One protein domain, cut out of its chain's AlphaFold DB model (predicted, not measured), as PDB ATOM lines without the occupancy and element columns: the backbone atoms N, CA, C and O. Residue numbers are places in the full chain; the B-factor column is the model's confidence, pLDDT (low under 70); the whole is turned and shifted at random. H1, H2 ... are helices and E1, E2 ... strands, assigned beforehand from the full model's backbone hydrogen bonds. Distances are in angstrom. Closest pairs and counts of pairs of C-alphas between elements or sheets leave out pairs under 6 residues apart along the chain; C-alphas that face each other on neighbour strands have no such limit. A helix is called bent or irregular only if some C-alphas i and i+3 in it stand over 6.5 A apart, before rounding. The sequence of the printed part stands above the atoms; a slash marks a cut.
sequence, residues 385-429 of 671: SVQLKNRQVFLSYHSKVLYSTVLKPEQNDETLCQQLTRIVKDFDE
ATOM      1  N   SER A 385       8.900  29.189   4.812       78.12
ATOM      2  CA  SER A 385       8.902  28.708   6.200       78.12
ATOM      3  C   SER A 385       7.551  28.906   6.881       78.12
ATOM      4  O   SER A 385       6.912  29.949   6.719       78.12
ATOM      5  N   VAL A 386       7.138  27.893   7.644       78.75
ATOM      6  CA  VAL A 386       5.920  27.890   8.461       78.75
ATOM      7  C   VAL A 386       6.334  28.021   9.921       78.75
ATOM      8  O   VAL A 386       7.166  27.249  10.396       78.75
ATOM      9  N   GLN A 387       5.782  28.998  10.635       83.12
ATOM     10  CA  GLN A 387       6.021  29.179  12.067       83.12
ATOM     11  C   GLN A 387       4.699  29.093  12.821       83.12
ATOM     12  O   GLN A 387       3.739  29.764  12.456       83.12
ATOM     13  N   LEU A 388       4.653  28.297  13.886       80.25
ATOM     14  CA  LEU A 388       3.513  28.232  14.794       80.25
ATOM     15  C   LEU A 388       3.871  28.960  16.091       80.25
ATOM     16  O   LEU A 388       4.826  28.583  16.769       80.25
ATOM     17  N   LYS A 389       3.112  29.998  16.448       80.75
ATOM     18  CA  LYS A 389       3.287  30.734  17.706       80.75
ATOM     19  C   LYS A 389       1.922  31.081  18.286       80.75
ATOM     20  O   LYS A 389       1.118  31.708  17.613       80.75
ATOM     21  N   ASN A 390       1.659  30.678  19.530       83.62
ATOM     22  CA  ASN A 390       0.424  30.995  20.266       83.62
ATOM     23  C   ASN A 390      -0.870  30.669  19.487       83.62
ATOM     24  O   ASN A 390      -1.742  31.521  19.356       83.62
ATOM     25  N   ARG A 391      -0.979  29.447  18.935       79.44
ATOM     26  CA  ARG A 391      -2.087  29.004  18.055       79.44
ATOM     27  C   ARG A 391      -2.229  29.792  16.744       79.44
ATOM     28  O   ARG A 391      -3.209  29.612  16.036       79.44
ATOM     29  N   GLN A 392      -1.254  30.620  16.384       80.38
ATOM     30  CA  GLN A 392      -1.228  31.362  15.130       80.38
ATOM     31  C   GLN A 392      -0.178  30.759  14.192       80.38
ATOM     32  O   GLN A 392       0.975  30.557  14.585       80.38
ATOM     33  N   VAL A 393      -0.587  30.440  12.967       87.31
ATOM     34  CA  VAL A 393       0.287  29.930  11.904       87.31
ATOM     35  C   VAL A 393       0.723  31.107  11.046       87.31
ATOM     36  O   VAL A 393      -0.123  31.838  10.537       87.31
ATOM     37  N   PHE A 394       2.030  31.273  10.869       82.69
ATOM     38  CA  PHE A 394       2.649  32.274  10.005       82.69
ATOM     39  C   PHE A 394       3.309  31.578   8.821       82.69
ATOM     40  O   PHE A 394       4.226  30.773   9.001       82.69
ATOM     41  N   LEU A 395       2.877  31.917   7.611       83.38
ATOM     42  CA  LEU A 395       3.518  31.493   6.373       83.38
ATOM     43  C   LEU A 395       4.397  32.629   5.875       83.38
ATOM     44  O   LEU A 395       3.954  33.772   5.731       83.38
ATOM     45  N   SER A 396       5.664  32.317   5.638       83.75
ATOM     46  CA  SER A 396       6.653  33.303   5.230       83.75
ATOM     47  C   SER A 396       7.445  32.849   4.017       83.75
ATOM     48  O   SER A 396       7.797  31.676   3.885       83.75
ATOM     49  N   TYR A 397       7.749  33.808   3.151       84.44
ATOM     50  CA  TYR A 397       8.570  33.633   1.961       84.44
ATOM     51  C   TYR A 397       9.681  34.678   1.980       84.44
ATOM     52  O   TYR A 397       9.416  35.858   2.212       84.44
ATOM     53  N   HIS A 398      10.936  34.250   1.829       85.19
ATOM     54  CA  HIS A 398      12.110  35.123   1.991       85.19
ATOM     55  C   HIS A 398      12.076  35.977   3.273       85.19
ATOM     56  O   HIS A 398      12.433  37.154   3.271       85.19
ATOM     57  N   SER A 399      11.650  35.381   4.390       74.44
ATOM     58  CA  SER A 399      11.533  36.052   5.696       74.44
ATOM     59  C   SER A 399      10.468  37.160   5.784       74.44
ATOM     60  O   SER A 399      10.418  37.861   6.793       74.44
ATOM     61  N   LYS A 400       9.586  37.309   4.786       70.62
ATOM     62  CA  LYS A 400       8.380  38.148   4.876       70.62
ATOM     63  C   LYS A 400       7.170  37.279   5.181       70.62
ATOM     64  O   LYS A 400       6.947  36.290   4.490       70.62
ATOM     65  N   VAL A 401       6.400  37.638   6.208       81.44
ATOM     66  CA  VAL A 401       5.116  36.991   6.514       81.44
ATOM     67  C   VAL A 401       4.123  37.397   5.432       81.44
ATOM     68  O   VAL A 401       3.845  38.581   5.270       81.44
ATOM     69  N   LEU A 402       3.633  36.421   4.675       74.06
ATOM     70  CA  LEU A 402       2.655  36.635   3.607       74.06
ATOM     71  C   LEU A 402       1.232  36.337   4.074       74.06
ATOM     72  O   LEU A 402       0.282  36.926   3.573       74.06
ATOM     73  N   TYR A 403       1.090  35.425   5.035       79.75
ATOM     74  CA  TYR A 403      -0.204  34.986   5.529       79.75
ATOM     75  C   TYR A 403      -0.106  34.599   7.005       79.75
ATOM     76  O   TYR A 403       0.869  33.966   7.426       79.75
ATOM     77  N   SER A 404      -1.114  34.976   7.790       81.06
ATOM     78  CA  SER A 404      -1.250  34.554   9.182       81.06
ATOM     79  C   SER A 404      -2.691  34.177   9.491       81.06
ATOM     80  O   SER A 404      -3.593  34.958   9.194       81.06
ATOM     81  N   THR A 405      -2.904  33.031  10.132       80.25
ATOM     82  CA  THR A 405      -4.238  32.595  10.567       80.25
ATOM     83  C   THR A 405      -4.199  31.999  11.972       80.25
ATOM     84  O   THR A 405      -3.166  31.488  12.408       80.25
ATOM     85  N   VAL A 406      -5.308  32.104  12.702       85.00
ATOM     86  CA  VAL A 406      -5.466  31.543  14.051       85.00
ATOM     87  C   VAL A 406      -6.117  30.169  13.924       85.00
ATOM     88  O   VAL A 406      -7.186  30.039  13.333       85.00
ATOM     89  N   LEU A 407      -5.484  29.151  14.499       77.25
ATOM     90  CA  LEU A 407      -6.055  27.817  14.618       77.25
ATOM     91  C   LEU A 407      -7.242  27.871  15.576       77.25
ATOM     92  O   LEU A 407      -7.107  28.294  16.730       77.25
ATOM     93  N   LYS A 408      -8.408  27.455  15.084       75.50
ATOM     94  CA  LYS A 408      -9.632  27.425  15.880       75.50
ATOM     95  C   LYS A 408      -9.579  26.219  16.826       75.50
ATOM     96  O   LYS A 408      -9.313  25.109  16.360       75.50
ATOM     97  N   PRO A 409      -9.806  26.405  18.136       57.94
ATOM     98  CA  PRO A 409     -10.008  25.278  19.029       57.94
ATOM     99  C   PRO A 409     -11.379  24.653  18.743       57.94
ATOM    100  O   PRO A 409     -12.376  25.366  18.713       57.94
ATOM    101  N   GLU A 410     -11.376  23.339  18.512       52.72
ATOM    102  CA  GLU A 410     -12.535  22.434  18.539       52.72
ATOM    103  C   GLU A 410     -13.722  22.820  17.637       52.72
ATOM    104  O   GLU A 410     -14.723  23.398  18.048       52.72
ATOM    105  N   GLN A 411     -13.619  22.402  16.372       44.62
ATOM    106  CA  GLN A 411     -14.767  21.969  15.576       44.62
ATOM    107  C   GLN A 411     -14.606  20.450  15.402       44.62
ATOM    108  O   GLN A 411     -13.528  19.997  15.019       44.62
ATOM    109  N   ASN A 412     -15.640  19.687  15.756       51.94
ATOM    110  CA  ASN A 412     -15.560  18.335  16.332       51.94
ATOM    111  C   ASN A 412     -14.891  17.188  15.549       51.94
ATOM    112  O   ASN A 412     -14.859  16.100  16.098       51.94
ATOM    113  N   ASP A 413     -14.283  17.374  14.376       56.81
ATOM    114  CA  ASP A 413     -13.692  16.242  13.632       56.81
ATOM    115  C   ASP A 413     -12.354  16.543  12.937       56.81
ATOM    116  O   ASP A 413     -11.841  15.708  12.191       56.81
ATOM    117  N   GLU A 414     -11.748  17.719  13.159       69.00
ATOM    118  CA  GLU A 414     -10.529  18.094  12.434       69.00
ATOM    119  C   GLU A 414      -9.272  18.133  13.314       69.00
ATOM    120  O   GLU A 414      -9.094  19.002  14.171       69.00
ATOM    121  N   THR A 415      -8.343  17.217  13.037       75.69
ATOM    122  CA  THR A 415      -7.024  17.175  13.679       75.69
ATOM    123  C   THR A 415      -6.177  18.396  13.309       75.69
ATOM    124  O   THR A 415      -6.259  18.941  12.208       75.69
ATOM    125  N   LEU A 416      -5.259  18.787  14.200       62.41
ATOM    126  CA  LEU A 416      -4.279  19.853  13.949       62.41
ATOM    127  C   LEU A 416      -3.493  19.642  12.636       62.41
ATOM    128  O   LEU A 416      -3.194  20.604  11.929       62.41
ATOM    129  N   CYS A 417      -3.188  18.386  12.293       59.59
ATOM    130  CA  CYS A 417      -2.531  18.031  11.034       59.59
ATOM    131  C   CYS A 417      -3.404  18.332   9.811       59.59
ATOM    132  O   CYS A 417      -2.886  18.835   8.816       59.59
ATOM    133  N   GLN A 418      -4.708  18.059   9.871       71.19
ATOM    134  CA  GLN A 418      -5.638  18.366   8.781       71.19
ATOM    135  C   GLN A 418      -5.794  19.881   8.596       71.19
ATOM    136  O   GLN A 418      -5.664  20.362   7.470       71.19
ATOM    137  N   GLN A 419      -5.898  20.637   9.696       73.94
ATOM    138  CA  GLN A 419      -5.967  22.102   9.641       73.94
ATOM    139  C   GLN A 419      -4.697  22.707   9.024       73.94
ATOM    140  O   GLN A 419      -4.773  23.563   8.143       73.94
ATOM    141  N   LEU A 420      -3.513  22.237   9.435       67.19
ATOM    142  CA  LEU A 420      -2.235  22.686   8.868       67.19
ATOM    143  C   LEU A 420      -2.082  22.296   7.393       67.19
ATOM    144  O   LEU A 420      -1.594  23.102   6.604       67.19
ATOM    145  N   THR A 421      -2.517  21.093   7.011       70.00
ATOM    146  CA  THR A 421      -2.450  20.618   5.620       70.00
ATOM    147  C   THR A 421      -3.335  21.463   4.710       70.00
ATOM    148  O   THR A 421      -2.896  21.845   3.629       70.00
ATOM    149  N   ARG A 422      -4.540  21.826   5.166       80.88
ATOM    150  CA  ARG A 422      -5.437  22.740   4.447       80.88
ATOM    151  C   ARG A 422      -4.803  24.119   4.267       80.88
ATOM    152  O   ARG A 422      -4.690  24.589   3.147       80.88
ATOM    153  N   ILE A 423      -4.292  24.713   5.348       73.06
ATOM    154  CA  ILE A 423      -3.666  26.047   5.317       73.06
ATOM    155  C   ILE A 423      -2.463  26.097   4.358       73.06
ATOM    156  O   ILE A 423      -2.266  27.091   3.664       73.06
ATOM    157  N   VAL A 424      -1.646  25.039   4.313       70.81
ATOM    158  CA  VAL A 424      -0.501  24.955   3.388       70.81
ATOM    159  C   VAL A 424      -0.965  24.744   1.944       70.81
ATOM    160  O   VAL A 424      -0.419  25.377   1.043       70.81
ATOM    161  N   LYS A 425      -1.996  23.918   1.725       70.56
ATOM    162  CA  LYS A 425      -2.581  23.674   0.401       70.56
ATOM    163  C   LYS A 425      -3.194  24.947  -0.194       70.56
ATOM    164  O   LYS A 425      -2.854  25.302  -1.317       70.56
ATOM    165  N   ASP A 426      -3.983  25.681   0.589       67.69
ATOM    166  CA  ASP A 426      -4.589  26.953   0.178       67.69
ATOM    167  C   ASP A 426      -3.516  27.994  -0.196       67.69
ATOM    168  O   ASP A 426      -3.690  28.797  -1.116       67.69
ATOM    169  N   PHE A 427      -2.373  27.976   0.498       61.97
ATOM    170  CA  PHE A 427      -1.248  28.868   0.216       61.97
ATOM    171  C   PHE A 427      -0.503  28.510  -1.076       61.97
ATOM    172  O   PHE A 427      -0.129  29.409  -1.833       61.97
ATOM    173  N   ASP A 428      -0.285  27.222  -1.345       58.53
ATOM    174  CA  ASP A 428       0.345  26.783  -2.592       58.53
ATOM    175  C   ASP A 428      -0.583  27.014  -3.799       58.53
ATOM    176  O   ASP A 428      -0.121  27.501  -4.833       58.53
ATOM    177  N   GLU A 429      -1.894  26.796  -3.655       52.62
ATOM    178  CA  GLU A 429      -2.893  27.086  -4.696       52.62
ATOM    179  C   GLU A 429      -2.995  28.590  -5.007       52.62
ATOM    180  O   GLU A 429      -3.005  28.987  -6.175       52.62
TER     181      GLU A 429
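This is residues 385 to 429 of the 671 residues of an uncharacterized protein of Daphnia magna (UniProt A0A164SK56). A small sheet of three strands, E1, E2 and E3, folds back and forth as two hairpins in a row, and one helix, H1, sits loosely over it and only grazes it. Between sheet and helix the backbone swings out in a loop, of which residues 410 to 415 stick out free at one end of the long axis. The printed part has 45 residues, with three named strands followed by one named helix, in the order E1 E2 E3 H1; the sheet's order is E1 - E2 - E3, all antiparallel, and the class is mixed, helices and strands. The whole is only just compact, close to loose, with a radius of gyration of the C-alphas of 10.8 A, and its outline is flat, 35 by 24 by 11 A.

Start at residues 385 to 389, the edge strand E1, and go on to residues 392 to 397, the inner strand E2. These two form a hairpin, antiparallel at 158 degrees between their directions; look for N 387 and O 394, 2.9 A apart and within hydrogen-bond range. C-alphas 388 and 393 face each other at 4.7 A. Next come residues 400 to 406, the other edge strand E3, which forms a hairpin with E2, antiparallel at 159 degrees; N 393 and O 405 are within hydrogen-bond range at 2.8 A. E1, E2 and E3 make a meander, each strand the antiparallel neighbour of the one before. Residues 416 to 429 are H1, which is on the sheet but only grazes it, with its residues 420 to 427. H1 is near E2, with 6 pairs of C-alphas within 10 A, and near E3, with 5. In H1 every O i to N i+4 pair is within hydrogen-bond range.

Find C-alpha 385 at (8.902, 28.708, 6.200); from there E1 runs 13.0 A to Lys 389. E2 runs 16.6 A from Gln 392 to Tyr 397, and E3, the longest strand with 7 residues, 17.9 A from Lys 400 to Val 406, whose C-alpha is at (-5.466, 31.543, 14.051). H1 begins with C-alpha 416 at (-4.279, 19.853, 13.949) and runs 20.0 A to C-alpha 429 at (-2.893, 27.086, -4.696); it is not bent.

The two C-alphas farthest apart, those of His 398 and Asn 412, are 35.4 A from each other. The printed part has no cut. The links E1 to E2 and E2 to E3 are tight, and that from E3 to H1, 9 residues, is short. Look at the B-factor column for the mean pLDDT of the printed part, 72.9; it is under 70 at residues 409 to 414, 416 to 417, 420 and 426 to 429.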